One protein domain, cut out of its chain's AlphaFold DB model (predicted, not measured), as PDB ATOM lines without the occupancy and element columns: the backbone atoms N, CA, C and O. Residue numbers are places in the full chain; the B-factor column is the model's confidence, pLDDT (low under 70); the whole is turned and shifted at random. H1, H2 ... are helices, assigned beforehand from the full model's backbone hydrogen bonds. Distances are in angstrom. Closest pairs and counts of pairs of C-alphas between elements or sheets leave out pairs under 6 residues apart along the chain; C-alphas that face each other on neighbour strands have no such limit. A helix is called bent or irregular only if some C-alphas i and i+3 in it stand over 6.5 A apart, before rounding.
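This is residues 3 to 31 and 95 to 182 of the 184 residues of an uncharacterized protein of Candidatus Vogelbacteria bacterium CG22_combo_CG10-13_8_21_14_all_37_9 (UniProt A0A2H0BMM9). Three long helices lie in an elongated bundle: H2 and H3 form a helical hairpin, H1 crosses one side of it at a slant, and a fourth helix, H4, runs along the other side with a gap. The bundle of H1, H2 and H3 is up and down, each helix running against the one before it in the chain. The printed part has 117 residues, with four named helices in the order H1, H2, H3, H4 and no named strand; the class is all helix. The whole is only just loose, close to compact, with a radius of gyration of the C-alphas of 16.3 A, and spans 58 by 30 by 20 A.

Find C-alpha 4 at (-28.561, -69.158, -6.159); from there H1 runs through residues 4 to 30, 38.9 A from first to last C-alpha. Past the cut, look for C-alpha 95 at (-45.687, -20.002, -30.400), where H2, the longest helix, begins; it holds residues 95 to 127 and measures 47.8 A. H3 follows with residues 133 to 157, 36.7 A long. It has a kink of 34 degrees near residue 151 and is irregular, with C-alphas 153 and 156 standing 7.6 A apart. H4 takes residues 160 to 182, measures 33.6 A and ends at C-alpha 182, (-56.860, -64.042, -1.557).

Begin with the hairpin of H2 and H3, which touch at a shallow tilt of 19 degrees, opposite ways; look at their closest C-alphas, those of Gly 118 and Gly 143, 3.8 A apart. H1 touches H3 with residues 8 to 20 alone, at a steep tilt of 42 degrees, the same way; the closest C-alphas are those of Val 16 and Gly 142, 4.1 A apart. With residues 23 to 27 alone, H1 touches residues 110 to 117 of H2 at a tilt of 35.5 degrees, only just steep, opposite ways; C-alphas of Leu 27 and Ala 110 come closest, at 7.0 A. H4 is close to H2 but not clearly touching: the closest C-alphas, of Gly 123 and Leu 177, are 8.0 A apart, and the two run the same way at a shallow tilt of 6 degrees. H4 is also close to H3 but not clearly touching, with the C-alphas of Trp 155 and Arg 163 closest at 7.4 A. H1 and H4 are apart. In H1, H2 and H4 every O i to N i+4 pair is within hydrogen-bond range; in H3, 19 of 21 are.

The C-alphas farthest apart are those of Asn 3 and Cys 95, 58.5 A. Residues 32 to 94 are cut out, and C-alphas 31 and 95 stand 20.6 A apart across the cut. The links H2 to H3 and H3 to H4 are tight. Mean pLDDT of the printed part is 90.3; residues 3, 181 and 182 are under 70.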
ATOM      1  N   ASN A   3     -24.085 -68.600  -5.327       69.19
ATOM      2  CA  ASN A   3     -25.206 -68.266  -4.450       69.19
ATOM      3  C   ASN A   3     -26.473 -68.156  -5.314       69.19
ATOM      4  O   ASN A   3     -26.631 -67.156  -6.022       69.19
ATOM      5  N   PRO A   4     -27.380 -69.152  -5.294       79.81
ATOM      6  CA  PRO A   4     -28.561 -69.158  -6.159       79.81
ATOM      7  C   PRO A   4     -29.484 -67.963  -5.885       79.81
ATOM      8  O   PRO A   4     -30.217 -67.531  -6.769       79.81
ATOM      9  N   LEU A   5     -29.407 -67.389  -4.681       84.94
ATOM     10  CA  LEU A   5     -30.142 -66.192  -4.288       84.94
ATOM     11  C   LEU A   5     -29.668 -64.937  -5.041       84.94
ATOM     12  O   LEU A   5     -30.495 -64.175  -5.532       84.94
ATOM     13  N   ILE A   6     -28.350 -64.752  -5.183       89.62
ATOM     14  CA  ILE A   6     -27.764 -63.593  -5.878       89.62
ATOM     15  C   ILE A   6     -28.156 -63.619  -7.355       89.62
ATOM     16  O   ILE A   6     -28.568 -62.601  -7.902       89.62
ATOM     17  N   LEU A   7     -28.096 -64.795  -7.991       90.25
ATOM     18  CA  LEU A   7     -28.470 -64.942  -9.398       90.25
ATOM     19  C   LEU A   7     -29.960 -64.644  -9.632       90.25
ATOM     20  O   LEU A   7     -30.303 -63.968 -10.599       90.25
ATOM     21  N   ARG A   8     -30.846 -65.107  -8.738       91.38
ATOM     22  CA  ARG A   8     -32.289 -64.820  -8.819       91.38
ATOM     23  C   ARG A   8     -32.570 -63.322  -8.738       91.38
ATOM     24  O   ARG A   8     -33.276 -62.795  -9.589       91.38
ATOM     25  N   TRP A   9     -31.993 -62.638  -7.752       94.31
ATOM     26  CA  TRP A   9     -32.177 -61.196  -7.590       94.31
ATOM     27  C   TRP A   9     -31.556 -60.385  -8.727       94.31
ATOM     28  O   TRP A   9     -32.179 -59.435  -9.192       94.31
ATOM     29  N   ALA A  10     -30.387 -60.788  -9.230       95.25
ATOM     30  CA  ALA A  10     -29.771 -60.148 -10.388       95.25
ATOM     31  C   ALA A  10     -30.688 -60.198 -11.620       95.25
ATOM     32  O   ALA A  10     -30.862 -59.186 -12.295       95.25
ATOM     33  N   LEU A  11     -31.330 -61.344 -11.879       95.38
ATOM     34  CA  LEU A  11     -32.293 -61.481 -12.974       95.38
ATOM     35  C   LEU A  11     -33.545 -60.624 -12.762       95.38
ATOM     36  O   LEU A  11     -33.975 -59.956 -13.697       95.38
ATOM     37  N   ILE A  12     -34.104 -60.590 -11.548       96.44
ATOM     38  CA  ILE A  12     -35.260 -59.732 -11.226       96.44
ATOM     39  C   ILE A  12     -34.928 -58.265 -11.518       96.44
ATOM     40  O   ILE A  12     -35.676 -57.595 -12.224       96.44
ATOM     41  N   ILE A  13     -33.790 -57.776 -11.020       97.06
ATOM     42  CA  ILE A  13     -33.360 -56.387 -11.209       97.06
ATOM     43  C   ILE A  13     -33.122 -56.088 -12.695       97.06
ATOM     44  O   ILE A  13     -33.553 -55.044 -13.184       97.06
ATOM     45  N   ALA A  14     -32.496 -57.010 -13.431       97.56
ATOM     46  CA  ALA A  14     -32.300 -56.858 -14.867       97.56
ATOM     47  C   ALA A  14     -33.635 -56.720 -15.615       97.56
ATOM     48  O   ALA A  14     -33.776 -55.814 -16.434       97.56
ATOM     49  N   ILE A  15     -34.632 -57.555 -15.292       97.44
ATOM     50  CA  ILE A  15     -35.980 -57.463 -15.873       97.44
ATOM     51  C   ILE A  15     -36.599 -56.100 -15.560       97.44
ATOM     52  O   ILE A  15     -37.081 -55.438 -16.471       97.44
ATOM     53  N   VAL A  16     -36.545 -55.650 -14.304       98.12
ATOM     54  CA  VAL A  16     -37.103 -54.354 -13.880       98.12
ATOM     55  C   VAL A  16     -36.509 -53.195 -14.686       98.12
ATOM     56  O   VAL A  16     -37.253 -52.343 -15.179       98.12
ATOM     57  N   ILE A  17     -35.182 -53.167 -14.838       97.75
ATOM     58  CA  ILE A  17     -34.475 -52.101 -15.555       97.75
ATOM     59  C   ILE A  17     -34.814 -52.147 -17.044       97.75
ATOM     60  O   ILE A  17     -35.265 -51.149 -17.608       97.75
ATOM     61  N   VAL A  18     -34.628 -53.304 -17.684       98.12
ATOM     62  CA  VAL A  18     -34.820 -53.455 -19.131       98.12
ATOM     63  C   VAL A  18     -36.278 -53.227 -19.518       98.12
ATOM     64  O   VAL A  18     -36.530 -52.580 -20.529       98.12
ATOM     65  N   LEU A  19     -37.239 -53.667 -18.701       98.06
ATOM     66  CA  LEU A  19     -38.661 -53.410 -18.925       98.06
ATOM     67  C   LEU A  19     -38.967 -51.906 -18.953       98.06
ATOM     68  O   LEU A  19     -39.665 -51.434 -19.847       98.06
ATOM     69  N   ASN A  20     -38.428 -51.138 -18.004       97.81
ATOM     70  CA  ASN A  20     -38.680 -49.698 -17.942       97.81
ATOM     71  C   ASN A  20     -37.965 -48.932 -19.062       97.81
ATOM     72  O   ASN A  20     -38.529 -47.976 -19.600       97.81
ATOM     73  N   LEU A  21     -36.767 -49.370 -19.465       96.81
ATOM     74  CA  LEU A  21     -36.112 -48.859 -20.673       96.81
ATOM     75  C   LEU A  21     -36.957 -49.156 -21.915       96.81
ATOM     76  O   LEU A  21     -37.213 -48.256 -22.708       96.81
ATOM     77  N   PHE A  22     -37.443 -50.391 -22.049       97.19
ATOM     78  CA  PHE A  22     -38.298 -50.804 -23.154       97.19
ATOM     79  C   PHE A  22     -39.570 -49.954 -23.232       97.19
ATOM     80  O   PHE A  22     -39.891 -49.456 -24.309       97.19
ATOM     81  N   PHE A  23     -40.256 -49.712 -22.110       96.31
ATOM     82  CA  PHE A  23     -41.423 -48.824 -22.074       96.31
ATOM     83  C   PHE A  23     -41.085 -47.404 -22.530       96.31
ATOM     84  O   PHE A  23     -41.821 -46.830 -23.331       96.31
ATOM     85  N   ASN A  24     -39.970 -46.841 -22.057       93.19
ATOM     86  CA  ASN A  24     -39.571 -45.474 -22.385       93.19
ATOM     87  C   ASN A  24     -39.240 -45.314 -23.879       93.19
ATOM     88  O   ASN A  24     -39.811 -44.454 -24.545       93.19
ATOM     89  N   PHE A  25     -38.392 -46.186 -24.426       93.62
ATOM     90  CA  PHE A  25     -38.027 -46.128 -25.841       93.62
ATOM     91  C   PHE A  25     -39.200 -46.473 -26.764       93.62
ATOM     92  O   PHE A  25     -39.369 -45.836 -27.800       93.62
ATOM     93  N   SER A  26     -40.061 -47.419 -26.376       94.12
ATOM     94  CA  SER A  26     -41.281 -47.719 -27.141       94.12
ATOM     95  C   SER A  26     -42.221 -46.515 -27.196       94.12
ATOM     96  O   SER A  26     -42.806 -46.232 -28.239       94.12
ATOM     97  N   LEU A  27     -42.340 -45.772 -26.095       92.25
ATOM     98  CA  LEU A  27     -43.143 -44.556 -26.042       92.25
ATOM     99  C   LEU A  27     -42.595 -43.480 -26.981       92.25
ATOM    100  O   LEU A  27     -43.383 -42.887 -27.707       92.25
ATOM    101  N   GLN A  28     -41.274 -43.293 -27.035       89.75
ATOM    102  CA  GLN A  28     -40.634 -42.358 -27.969       89.75
ATOM    103  C   GLN A  28     -40.820 -42.750 -29.442       89.75
ATOM    104  O   GLN A  28     -40.896 -41.879 -30.304       89.75
ATOM    105  N   LEU A  29     -40.904 -44.049 -29.749       90.50
ATOM    106  CA  LEU A  29     -41.152 -44.518 -31.116       90.50
ATOM    107  C   LEU A  29     -42.572 -44.190 -31.591       90.50
ATOM    108  O   LEU A  29     -42.760 -43.818 -32.747       90.50
ATOM    109  N   VAL A  30     -43.564 -44.326 -30.709       90.44
ATOM    110  CA  VAL A  30     -44.984 -44.145 -31.058       90.44
ATOM    111  C   VAL A  30     -45.442 -42.694 -30.879       90.44
ATOM    112  O   VAL A  30     -46.261 -42.206 -31.655       90.44
ATOM    113  N   TYR A  31     -44.911 -41.991 -29.878       87.06
ATOM    114  CA  TYR A  31     -45.248 -40.611 -29.548       87.06
ATOM    115  C   TYR A  31     -43.983 -39.755 -29.576       87.06
ATOM    116  O   TYR A  31     -43.136 -39.845 -28.691       87.06
ATOM    117  N   CYS A  95     -46.423 -18.775 -30.090       93.00
ATOM    118  CA  CYS A  95     -45.687 -20.002 -30.400       93.00
ATOM    119  C   CYS A  95     -45.412 -20.824 -29.134       93.00
ATOM    120  O   CYS A  95     -45.595 -22.040 -29.143       93.00
ATOM    121  N   GLN A  96     -45.081 -20.157 -28.027       93.50
ATOM    122  CA  GLN A  96     -44.872 -20.778 -26.728       93.50
ATOM    123  C   GLN A  96     -46.162 -21.412 -26.213       93.50
ATOM    124  O   GLN A  96     -46.137 -22.570 -25.817       93.50
ATOM    125  N   LYS A  97     -47.309 -20.728 -26.324       94.38
ATOM    126  CA  LYS A  97     -48.603 -21.333 -25.974       94.38
ATOM    127  C   LYS A  97     -48.897 -22.605 -26.763       94.38
ATOM    128  O   LYS A  97     -49.316 -23.597 -26.177       94.38
ATOM    129  N   LYS A  98     -48.647 -22.605 -28.077       95.00
ATOM    130  CA  LYS A  98     -48.834 -23.803 -28.913       95.00
ATOM    131  C   LYS A  98     -47.901 -24.942 -28.496       95.00
ATOM    132  O   LYS A  98     -48.339 -26.090 -28.445       95.00
ATOM    133  N   TYR A  99     -46.644 -24.630 -28.182       95.00
ATOM    134  CA  TYR A  99     -45.693 -25.602 -27.648       95.00
ATOM    135  C   TYR A  99     -46.164 -26.169 -26.305       95.00
ATOM    136  O   TYR A  99     -46.216 -27.386 -26.147       95.00
ATOM    137  N   ASP A 100     -46.570 -25.313 -25.367       93.56
ATOM    138  CA  ASP A 100     -47.034 -25.713 -24.038       93.56
ATOM    139  C   ASP A 100     -48.292 -26.593 -24.124       93.56
ATOM    140  O   ASP A 100     -48.411 -27.595 -23.417       93.56
ATOM    141  N   GLU A 101     -49.221 -26.276 -25.030       93.62
ATOM    142  CA  GLU A 101     -50.407 -27.093 -25.307       93.62
ATOM    143  C   GLU A 101     -50.043 -28.466 -25.887       93.62
ATOM    144  O   GLU A 101     -50.526 -29.498 -25.399       93.62
ATOM    145  N   ALA A 102     -49.162 -28.502 -26.893       94.38
ATOM    146  CA  ALA A 102     -48.681 -29.749 -27.482       94.38
ATOM    147  C   ALA A 102     -47.946 -30.604 -26.441       94.38
ATOM    148  O   ALA A 102     -48.196 -31.808 -26.325       94.38
ATOM    149  N   ARG A 103     -47.099 -29.968 -25.627       92.50
ATOM    150  CA  ARG A 103     -46.340 -30.602 -24.552       92.50
ATOM    151  C   ARG A 103     -47.253 -31.188 -23.487       92.50
ATOM    152  O   ARG A 103     -47.105 -32.352 -23.131       92.50
ATOM    153  N   LYS A 104     -48.265 -30.432 -23.059       91.31
ATOM    154  CA  LYS A 104     -49.272 -30.894 -22.099       91.31
ATOM    155  C   LYS A 104     -50.043 -32.111 -22.603       91.31
ATOM    156  O   LYS A 104     -50.319 -33.027 -21.829       91.31
ATOM    157  N   SER A 105     -50.396 -32.136 -23.889       91.00
ATOM    158  CA  SER A 105     -51.063 -33.293 -24.495       91.00
ATOM    159  C   SER A 105     -50.140 -34.515 -24.553       91.00
ATOM    160  O   SER A 105     -50.561 -35.610 -24.173       91.00
ATOM    161  N   TYR A 106     -48.884 -34.325 -24.971       92.25
ATOM    162  CA  TYR A 106     -47.866 -35.376 -24.993       92.25
ATOM    163  C   TYR A 106     -47.639 -35.974 -23.600       92.25
ATOM    164  O   TYR A 106     -47.802 -37.179 -23.425       92.25
ATOM    165  N   ASP A 107     -47.361 -35.141 -22.595       90.75
ATOM    166  CA  ASP A 107     -47.054 -35.588 -21.233       90.75
ATOM    167  C   ASP A 107     -48.241 -36.330 -20.592       90.75
ATOM    168  O   ASP A 107     -48.060 -37.360 -19.940       90.75
ATOM    169  N   ARG A 108     -49.480 -35.869 -20.832       88.69
ATOM    170  CA  ARG A 108     -50.693 -36.571 -20.384       88.69
ATOM    171  C   ARG A 108     -50.804 -37.958 -21.014       88.69
ATOM    172  O   ARG A 108     -51.068 -38.931 -20.310       88.69
ATOM    173  N   ASN A 109     -50.635 -38.053 -22.329       90.25
ATOM    174  CA  ASN A 109     -50.751 -39.327 -23.034       90.25
ATOM    175  C   ASN A 109     -49.622 -40.280 -22.616       90.25
ATOM    176  O   ASN A 109     -49.874 -41.457 -22.369       90.25
ATOM    177  N   ALA A 110     -48.404 -39.760 -22.453       92.38
ATOM    178  CA  ALA A 110     -47.252 -40.520 -21.998       92.38
ATOM    179  C   ALA A 110     -47.462 -41.103 -20.594       92.38
ATOM    180  O   ALA A 110     -47.183 -42.281 -20.359       92.38
ATOM    181  N   PHE A 111     -48.020 -40.306 -19.678       91.19
ATOM    182  CA  PHE A 111     -48.404 -40.768 -18.348       91.19
ATOM    183  C   PHE A 111     -49.404 -41.927 -18.413       91.19
ATOM    184  O   PHE A 111     -49.169 -42.973 -17.813       91.19
ATOM    185  N   ILE A 112     -50.489 -41.769 -19.180       88.88
ATOM    186  CA  ILE A 112     -51.529 -42.798 -19.321       88.88
ATOM    187  C   ILE A 112     -50.938 -44.095 -19.884       88.88
ATOM    188  O   ILE A 112     -51.190 -45.165 -19.335       88.88
ATOM    189  N   VAL A 113     -50.119 -44.011 -20.935       92.25
ATOM    190  CA  VAL A 113     -49.482 -45.185 -21.550       92.25
ATOM    191  C   VAL A 113     -48.593 -45.920 -20.547       92.25
ATOM    192  O   VAL A 113     -48.700 -47.138 -20.433       92.25
ATOM    193  N   LEU A 114     -47.761 -45.212 -19.776       92.69
ATOM    194  CA  LEU A 114     -46.900 -45.847 -18.770       92.69
ATOM    195  C   LEU A 114     -47.697 -46.493 -17.635       92.69
ATOM    196  O   LEU A 114     -47.370 -47.604 -17.222       92.69
ATOM    197  N   ILE A 115     -48.770 -45.852 -17.162       91.25
ATOM    198  CA  ILE A 115     -49.665 -46.442 -16.158       91.25
ATOM    199  C   ILE A 115     -50.339 -47.708 -16.708       91.25
ATOM    200  O   ILE A 115     -50.389 -48.726 -16.023       91.25
ATOM    201  N   VAL A 116     -50.819 -47.693 -17.951       92.06
ATOM    202  CA  VAL A 116     -51.442 -48.878 -18.560       92.06
ATOM    203  C   VAL A 116     -50.422 -50.003 -18.739       92.06
ATOM    204  O   VAL A 116     -50.686 -51.131 -18.330       92.06
ATOM    205  N   LEU A 117     -49.238 -49.713 -19.284       95.06
ATOM    206  CA  LEU A 117     -48.173 -50.705 -19.461       95.06
ATOM    207  C   LEU A 117     -47.692 -51.279 -18.123       95.06
ATOM    208  O   LEU A 117     -47.507 -52.491 -18.007       95.06
ATOM    209  N   GLY A 118     -47.547 -50.440 -17.095       94.94
ATOM    210  CA  GLY A 118     -47.210 -50.882 -15.746       94.94
ATOM    211  C   GLY A 118     -48.291 -51.781 -15.141       94.94
ATOM    212  O   GLY A 118     -47.966 -52.833 -14.590       94.94
ATOM    213  N   ALA A 119     -49.572 -51.438 -15.308       92.94
ATOM    214  CA  ALA A 119     -50.694 -52.246 -14.825       92.94
ATOM    215  C   ALA A 119     -50.783 -53.596 -15.548       92.94
ATOM    216  O   ALA A 119     -50.962 -54.628 -14.902       92.94
ATOM    217  N   VAL A 120     -50.580 -53.609 -16.870       94.75
ATOM    218  CA  VAL A 120     -50.491 -54.839 -17.670       94.75
ATOM    219  C   VAL A 120     -49.309 -55.692 -17.213       94.75
ATOM    220  O   VAL A 120     -49.477 -56.890 -17.007       94.75
ATOM    221  N   SER A 121     -48.138 -55.093 -16.979       96.31
ATOM    222  CA  SER A 121     -46.964 -55.806 -16.463       96.31
ATOM    223  C   SER A 121     -47.236 -56.454 -15.106       96.31
ATOM    224  O   SER A 121     -46.927 -57.628 -14.915       96.31
ATOM    225  N   VAL A 122     -47.867 -55.728 -14.178       94.38
ATOM    226  CA  VAL A 122     -48.276 -56.268 -12.872       94.38
ATOM    227  C   VAL A 122     -49.294 -57.396 -13.042       94.38
ATOM    228  O   VAL A 122     -49.153 -58.435 -12.405       94.38
ATOM    229  N   GLY A 123     -50.280 -57.241 -13.928       92.38
ATOM    230  CA  GLY A 123     -51.278 -58.274 -14.215       92.38
ATOM    231  C   GLY A 123     -50.672 -59.555 -14.802       92.38
ATOM    232  O   GLY A 123     -51.014 -60.654 -14.367       92.38
ATOM    233  N   ILE A 124     -49.730 -59.432 -15.741       94.00
ATOM    234  CA  ILE A 124     -48.996 -60.577 -16.304       94.00
ATOM    235  C   ILE A 124     -48.105 -61.210 -15.233       94.00
ATOM    236  O   ILE A 124     -48.088 -62.432 -15.095       94.00
ATOM    237  N   GLY A 125     -47.395 -60.397 -14.445       93.12
ATOM    238  CA  GLY A 125     -46.582 -60.886 -13.335       93.12
ATOM    239  C   GLY A 125     -47.419 -61.710 -12.358       93.12
ATOM    240  O   GLY A 125     -47.088 -62.852 -12.052       93.12
ATOM    241  N   PHE A 126     -48.577 -61.182 -11.971       90.06
ATOM    242  CA  PHE A 126     -49.545 -61.864 -11.126       90.06
ATOM    243  C   PHE A 126     -50.015 -63.211 -11.705       90.06
ATOM    244  O   PHE A 126     -50.003 -64.223 -11.004       90.06
ATOM    245  N   ALA A 127     -50.351 -63.264 -12.996       89.62
ATOM    246  CA  ALA A 127     -50.756 -64.506 -13.660       89.62
ATOM    247  C   ALA A 127     -49.641 -65.575 -13.686       89.62
ATOM    248  O   ALA A 127     -49.925 -66.772 -13.685       89.62
ATOM    249  N   LEU A 128     -48.370 -65.161 -13.672       92.06
ATOM    250  CA  LEU A 128     -47.200 -66.046 -13.739       92.06
ATOM    251  C   LEU A 128     -46.638 -66.457 -12.367       92.06
ATOM    252  O   LEU A 128     -45.610 -67.136 -12.307       92.06
ATOM    253  N   THR A 129     -47.290 -66.085 -11.259       86.25
ATOM    254  CA  THR A 129     -46.758 -66.301  -9.897       86.25
ATOM    255  C   THR A 129     -46.466 -67.776  -9.585       86.25
ATOM    256  O   THR A 129     -45.474 -68.069  -8.919       86.25
ATOM    257  N   ASN A 130     -47.265 -68.710 -10.110       84.06
ATOM    258  CA  ASN A 130     -47.114 -70.144  -9.825       84.06
ATOM    259  C   ASN A 130     -46.104 -70.858 -10.741       84.06
ATOM    260  O   ASN A 130     -45.557 -71.889 -10.361       84.06
ATOM    261  N   SER A 131     -45.861 -70.338 -11.947       84.38
ATOM    262  CA  SER A 131     -45.061 -71.012 -12.980       84.38
ATOM    263  C   SER A 131     -43.656 -70.429 -13.131       84.38
ATOM    264  O   SER A 131     -42.714 -71.163 -13.422       84.38
ATOM    265  N   ALA A 132     -43.484 -69.123 -12.913       90.75
ATOM    266  CA  ALA A 132     -42.223 -68.435 -13.158       90.75
ATOM    267  C   ALA A 132     -41.980 -67.324 -12.130       90.75
ATOM    268  O   ALA A 132     -42.009 -66.140 -12.458       90.75
ATOM    269  N   VAL A 133     -41.674 -67.703 -10.884       89.75
ATOM    270  CA  VAL A 133     -41.513 -66.773  -9.746       89.75
ATOM    271  C   VAL A 133     -40.554 -65.611 -10.056       89.75
ATOM    272  O   VAL A 133     -40.866 -64.467  -9.752       89.75
ATOM    273  N   VAL A 134     -39.417 -65.869 -10.715       93.25
ATOM    274  CA  VAL A 134     -38.428 -64.825 -11.070       93.25
ATOM    275  C   VAL A 134     -39.013 -63.804 -12.055       93.25
ATOM    276  O   VAL A 134     -38.857 -62.601 -11.861       93.25
ATOM    277  N   VAL A 135     -39.709 -64.277 -13.093       94.19
ATOM    278  CA  VAL A 135     -40.329 -63.419 -14.115       94.19
ATOM    279  C   VAL A 135     -41.516 -62.665 -13.521       94.19
ATOM    280  O   VAL A 135     -41.627 -61.459 -13.710       94.19
ATOM    281  N   SER A 136     -42.344 -63.353 -12.732       94.50
ATOM    282  CA  SER A 136     -43.454 -62.778 -11.973       94.50
ATOM    283  C   SER A 136     -42.992 -61.614 -11.096       94.50
ATOM    284  O   SER A 136     -43.508 -60.506 -11.217       94.50
ATOM    285  N   SER A 137     -41.979 -61.826 -10.248       94.25
ATOM    286  CA  SER A 137     -41.434 -60.768  -9.391       94.25
ATOM    287  C   SER A 137     -40.824 -59.622 -10.198       94.25
ATOM    288  O   SER A 137     -41.040 -58.463  -9.849       94.25
ATOM    289  N   GLY A 138     -40.103 -59.920 -11.285       96.31
ATOM    290  CA  GLY A 138     -39.523 -58.908 -12.171       96.31
ATOM    291  C   GLY A 138     -40.574 -58.022 -12.844       96.31
ATOM    292  O   GLY A 138     -40.445 -56.802 -12.820       96.31
ATOM    293  N   LEU A 139     -41.640 -58.611 -13.391       96.69
ATOM    294  CA  LEU A 139     -42.726 -57.876 -14.047       96.69
ATOM    295  C   LEU A 139     -43.568 -57.066 -13.056       96.69
ATOM    296  O   LEU A 139     -43.909 -55.918 -13.346       96.69
ATOM    297  N   SER A 140     -43.864 -57.616 -11.876       94.88
ATOM    298  CA  SER A 140     -44.625 -56.904 -10.843       94.88
ATOM    299  C   SER A 140     -43.841 -55.720 -10.272       94.88
ATOM    300  O   SER A 140     -44.366 -54.609 -10.206       94.88
ATOM    301  N   LEU A 141     -42.562 -55.917  -9.918       96.19
ATOM    302  CA  LEU A 141     -41.694 -54.824  -9.459       96.19
ATOM    303  C   LEU A 141     -41.411 -53.817 -10.578       96.19
ATOM    304  O   LEU A 141     -41.346 -52.616 -10.328       96.19
ATOM    305  N   GLY A 142     -41.277 -54.294 -11.815       96.75
ATOM    306  CA  GLY A 142     -41.039 -53.458 -12.984       96.75
ATOM    307  C   GLY A 142     -42.224 -52.552 -13.301       96.75
ATOM    308  O   GLY A 142     -42.025 -51.366 -13.559       96.75
ATOM    309  N   GLY A 143     -43.448 -53.077 -13.212       95.75
ATOM    310  CA  GLY A 143     -44.666 -52.286 -13.372       95.75
ATOM    311  C   GLY A 143     -44.875 -51.287 -12.233       95.75
ATOM    312  O   GLY A 143     -45.210 -50.135 -12.496       95.75
ATOM    313  N   LEU A 144     -44.567 -51.668 -10.986       94.12
ATOM    314  CA  LEU A 144     -44.568 -50.731  -9.858       94.12
ATOM    315  C   LEU A 144     -43.567 -49.585 -10.072       94.12
ATOM    316  O   LEU A 144     -43.908 -48.419  -9.877       94.12
ATOM    317  N   LEU A 145     -42.345 -49.900 -10.513       96.44
ATOM    318  CA  LEU A 145     -41.345 -48.884 -10.837       96.44
ATOM    319  C   LEU A 145     -41.820 -47.963 -11.969       96.44
ATOM    320  O   LEU A 145     -41.590 -46.756 -11.906       96.44
ATOM    321  N   SER A 146     -42.537 -48.498 -12.959       95.44
ATOM    322  CA  SER A 146     -43.119 -47.694 -14.035       95.44
ATOM    323  C   SER A 146     -44.094 -46.642 -13.500       95.44
ATOM    324  O   SER A 146     -44.037 -45.490 -13.929       95.44
ATOM    325  N   PHE A 147     -44.913 -46.976 -12.496       92.56
ATOM    326  CA  PHE A 147     -45.809 -46.009 -11.846       92.56
ATOM    327  C   PHE A 147     -45.049 -44.886 -11.141       92.56
ATOM    328  O   PHE A 147     -45.449 -43.720 -11.214       92.56
ATOM    329  N   ILE A 148     -43.934 -45.222 -10.490       93.25
ATOM    330  CA  ILE A 148     -43.060 -44.244  -9.837       93.25
ATOM    331  C   ILE A 148     -42.449 -43.309 -10.886       93.25
ATOM    332  O   ILE A 148     -42.540 -42.091 -10.747       93.25
ATOM    333  N   ILE A 149     -41.887 -43.862 -11.967       92.81
ATOM    334  CA  ILE A 149     -41.293 -43.083 -13.064       92.81
ATOM    335  C   ILE A 149     -42.338 -42.175 -13.717       92.81
ATOM    336  O   ILE A 149     -42.071 -40.995 -13.947       92.81
ATOM    337  N   ALA A 150     -43.533 -42.704 -13.989       91.19
ATOM    338  CA  ALA A 150     -44.625 -41.943 -14.579       91.19
ATOM    339  C   ALA A 150     -45.027 -40.766 -13.678       91.19
ATOM    340  O   ALA A 150     -45.182 -39.642 -14.155       91.19
ATOM    341  N   SER A 151     -45.123 -41.006 -12.368       89.31
ATOM    342  CA  SER A 151     -45.448 -39.974 -11.383       89.31
ATOM    343  C   SER A 151     -44.351 -38.910 -11.312       89.31
ATOM    344  O   SER A 151     -44.630 -37.736 -11.494       89.31
ATOM    345  N   ILE A 152     -43.083 -39.280 -11.143       91.19
ATOM    346  CA  ILE A 152     -42.001 -38.286 -11.040       91.19
ATOM    347  C   ILE A 152     -41.911 -37.423 -12.307       91.19
ATOM    348  O   ILE A 152     -41.739 -36.209 -12.214       91.19
ATOM    349  N   ARG A 153     -42.036 -38.033 -13.491       89.12
ATOM    350  CA  ARG A 153     -41.778 -37.342 -14.760       89.12
ATOM    351  C   ARG A 153     -42.954 -36.500 -15.256       89.12
ATOM    352  O   ARG A 153     -42.724 -35.422 -15.791       89.12
ATOM    353  N   TYR A 154     -44.190 -36.970 -15.094       88.31
ATOM    354  CA  TYR A 154     -45.352 -36.361 -15.756       88.31
ATOM    355  C   TYR A 154     -46.382 -35.757 -14.794       88.31
ATOM    356  O   TYR A 154     -47.280 -35.038 -15.235       88.31
ATOM    357  N   TRP A 155     -46.257 -35.980 -13.479       80.88
ATOM    358  CA  TRP A 155     -47.241 -35.516 -12.493       80.88
ATOM    359  C   TRP A 155     -47.479 -34.009 -12.531       80.88
ATOM    360  O   TRP A 155     -48.630 -33.574 -12.495       80.88
ATOM    361  N   SER A 156     -46.413 -33.210 -12.648       81.88
ATOM    362  CA  SER A 156     -46.484 -31.741 -12.595       81.88
ATOM    363  C   SER A 156     -47.376 -31.133 -13.690       81.88
ATOM    364  O   SER A 156     -48.055 -30.140 -13.450       81.88
ATOM    365  N   ILE A 157     -47.456 -31.774 -14.860       78.94
ATOM    366  CA  ILE A 157     -48.160 -31.246 -16.041       78.94
ATOM    367  C   ILE A 157     -49.659 -31.619 -16.060       78.94
ATOM    368  O   ILE A 157     -50.469 -30.986 -16.747       78.94
ATOM    369  N   LEU A 158     -50.064 -32.628 -15.280       76.38
ATOM    370  CA  LEU A 158     -51.464 -33.037 -15.152       76.38
ATOM    371  C   LEU A 158     -52.275 -32.013 -14.349       76.38
ATOM    372  O   LEU A 158     -51.851 -31.555 -13.293       76.38
ATOM    373  N   ASN A 159     -53.481 -31.712 -14.836       81.44
ATOM    374  CA  ASN A 159     -54.469 -30.949 -14.073       81.44
ATOM    375  C   ASN A 159     -54.901 -31.751 -12.830       81.44
ATOM    376  O   ASN A 159     -55.000 -32.979 -12.896       81.44
ATOM    377  N   ASP A 160     -55.216 -31.066 -11.734       85.88
ATOM    378  CA  ASP A 160     -55.524 -31.673 -10.434       85.88
ATOM    379  C   ASP A 160     -56.670 -32.687 -10.505       85.88
ATOM    380  O   ASP A 160     -56.594 -33.761  -9.909       85.88
ATOM    381  N   TYR A 161     -57.680 -32.417 -11.335       84.88
ATOM    382  CA  TYR A 161     -58.779 -33.350 -11.593       84.88
ATOM    383  C   TYR A 161     -58.301 -34.711 -12.139       84.88
ATOM    384  O   TYR A 161     -58.735 -35.767 -11.678       84.88
ATOM    385  N   TRP A 162     -57.357 -34.705 -13.089       82.12
ATOM    386  CA  TRP A 162     -56.832 -35.931 -13.701       82.12
ATOM    387  C   TRP A 162     -55.938 -36.722 -12.749       82.12
ATOM    388  O   TRP A 162     -55.964 -37.953 -12.777       82.12
ATOM    389  N   ARG A 163     -55.185 -36.035 -11.882       82.38
ATOM    390  CA  ARG A 163     -54.368 -36.681 -10.844       82.38
ATOM    391  C   ARG A 163     -55.235 -37.545  -9.925       82.38
ATOM    392  O   ARG A 163     -54.915 -38.709  -9.704       82.38
ATOM    393  N   VAL A 164     -56.360 -37.004  -9.448       87.81
ATOM    394  CA  VAL A 164     -57.276 -37.717  -8.540       87.81
ATOM    395  C   VAL A 164     -57.925 -38.921  -9.222       87.81
ATOM    396  O   VAL A 164     -57.929 -40.009  -8.651       87.81
ATOM    397  N   ILE A 165     -58.429 -38.759 -10.451       87.50
ATOM    398  CA  ILE A 165     -59.063 -39.863 -11.192       87.50
ATOM    399  C   ILE A 165     -58.095 -41.024 -11.388       87.50
ATOM    400  O   ILE A 165     -58.454 -42.173 -11.136       87.50
ATOM    401  N   ILE A 166     -56.866 -40.742 -11.826       82.12
ATOM    402  CA  ILE A 166     -55.913 -41.808 -12.139       82.12
ATOM    403  C   ILE A 166     -55.463 -42.521 -10.861       82.12
ATOM    404  O   ILE A 166     -55.365 -43.746 -10.863       82.12
ATOM    405  N   LEU A 167     -55.282 -41.796  -9.752       84.00
ATOM    406  CA  LEU A 167     -55.016 -42.419  -8.453       84.00
ATOM    407  C   LEU A 167     -56.176 -43.298  -7.977       84.00
ATOM    408  O   LEU A 167     -55.934 -44.408  -7.510       84.00
ATOM    409  N   ALA A 168     -57.422 -42.839  -8.118       88.19
ATOM    410  CA  ALA A 168     -58.592 -43.621  -7.737       88.19
ATOM    411  C   ALA A 168     -58.697 -44.918  -8.556       88.19
ATOM    412  O   ALA A 168     -58.918 -45.988  -7.989       88.19
ATOM    413  N   LEU A 169     -58.468 -44.844  -9.873       87.94
ATOM    414  CA  LEU A 169     -58.452 -46.013 -10.758       87.94
ATOM    415  C   LEU A 169     -57.305 -46.974 -10.428       87.94
ATOM    416  O   LEU A 169     -57.528 -48.181 -10.340       87.94
ATOM    417  N   ALA A 170     -56.094 -46.456 -10.209       82.19
ATOM    418  CA  ALA A 170     -54.942 -47.268  -9.832       82.19
ATOM    419  C   ALA A 170     -55.175 -47.982  -8.492       82.19
ATOM    420  O   ALA A 170     -54.924 -49.181  -8.378       82.19
ATOM    421  N   LEU A 171     -55.712 -47.273  -7.495       87.31
ATOM    422  CA  LEU A 171     -56.049 -47.848  -6.198       87.31
ATOM    423  C   LEU A 171     -57.126 -48.930  -6.324       87.31
ATOM    424  O   LEU A 171     -56.946 -50.026  -5.797       87.31
ATOM    425  N   ALA A 172     -58.210 -48.662  -7.057       90.44
ATOM    426  CA  ALA A 172     -59.263 -49.643  -7.301       90.44
ATOM    427  C   ALA A 172     -58.718 -50.907  -7.987       90.44
ATOM    428  O   ALA A 172     -59.053 -52.020  -7.582       90.44
ATOM    429  N   PHE A 173     -57.829 -50.748  -8.973       85.94
ATOM    430  CA  PHE A 173     -57.172 -51.862  -9.657       85.94
ATOM    431  C   PHE A 173     -56.292 -52.693  -8.712       85.94
ATOM    432  O   PHE A 173     -56.366 -53.922  -8.725       85.94
ATOM    433  N   LEU A 174     -55.494 -52.043  -7.859       83.00
ATOM    434  CA  LEU A 174     -54.652 -52.733  -6.878       83.00
ATOM    435  C   LEU A 174     -55.481 -53.479  -5.826       83.00
ATOM    436  O   LEU A 174     -55.159 -54.621  -5.499       83.00
ATOM    437  N   ILE A 175     -56.563 -52.871  -5.331       88.50
ATOM    438  CA  ILE A 175     -57.496 -53.526  -4.405       88.50
ATOM    439  C   ILE A 175     -58.129 -54.746  -5.079       88.50
ATOM    440  O   ILE A 175     -58.159 -55.822  -4.487       88.50
ATOM    441  N   TRP A 176     -58.586 -54.604  -6.325       88.25
ATOM    442  CA  TRP A 176     -59.179 -55.700  -7.087       88.25
ATOM    443  C   TRP A 176     -58.205 -56.871  -7.280       88.25
ATOM    444  O   TRP A 176     -58.579 -58.017  -7.031       88.25
ATOM    445  N   LEU A 177     -56.948 -56.595  -7.650       83.38
ATOM    446  CA  LEU A 177     -55.905 -57.622  -7.747       83.38
ATOM    447  C   LEU A 177     -55.640 -58.304  -6.400       83.38
ATOM    448  O   LEU A 177     -55.513 -59.527  -6.348       83.38
ATOM    449  N   GLY A 178     -55.581 -57.524  -5.317       81.31
ATOM    450  CA  GLY A 178     -55.399 -58.045  -3.966       81.31
ATOM    451  C   GLY A 178     -56.517 -59.008  -3.575       81.31
ATOM    452  O   GLY A 178     -56.245 -60.159  -3.247       81.31
ATOM    453  N   VAL A 179     -57.776 -58.576  -3.674       87.06
ATOM    454  CA  VAL A 179     -58.942 -59.399  -3.308       87.06
ATOM    455  C   VAL A 179     -59.016 -60.668  -4.152       87.06
ATOM    456  O   VAL A 179     -59.219 -61.745  -3.597       87.06
ATOM    457  N   LYS A 180     -58.793 -60.569  -5.469       80.75
ATOM    458  CA  LYS A 180     -58.828 -61.734  -6.360       80.75
ATOM    459  C   LYS A 180     -57.783 -62.784  -5.980       80.75
ATOM    460  O   LYS A 180     -58.065 -63.968  -6.090       80.75
ATOM    461  N   LYS A 181     -56.602 -62.379  -5.496       68.75
ATOM    462  CA  LYS A 181     -55.566 -63.334  -5.077       68.75
ATOM    463  C   LYS A 181     -55.911 -64.095  -3.811       68.75
ATOM    464  O   LYS A 181     -55.510 -65.240  -3.690       68.75
ATOM    465  N   PHE A 182     -56.555 -63.436  -2.854       66.31
ATOM    466  CA  PHE A 182     -56.860 -64.042  -1.557       66.31
ATOM    467  C   PHE A 182     -58.148 -64.877  -1.575       66.31
ATOM    468  O   PHE A 182     -58.494 -65.468  -0.558       66.31
TER     469      PHE A 182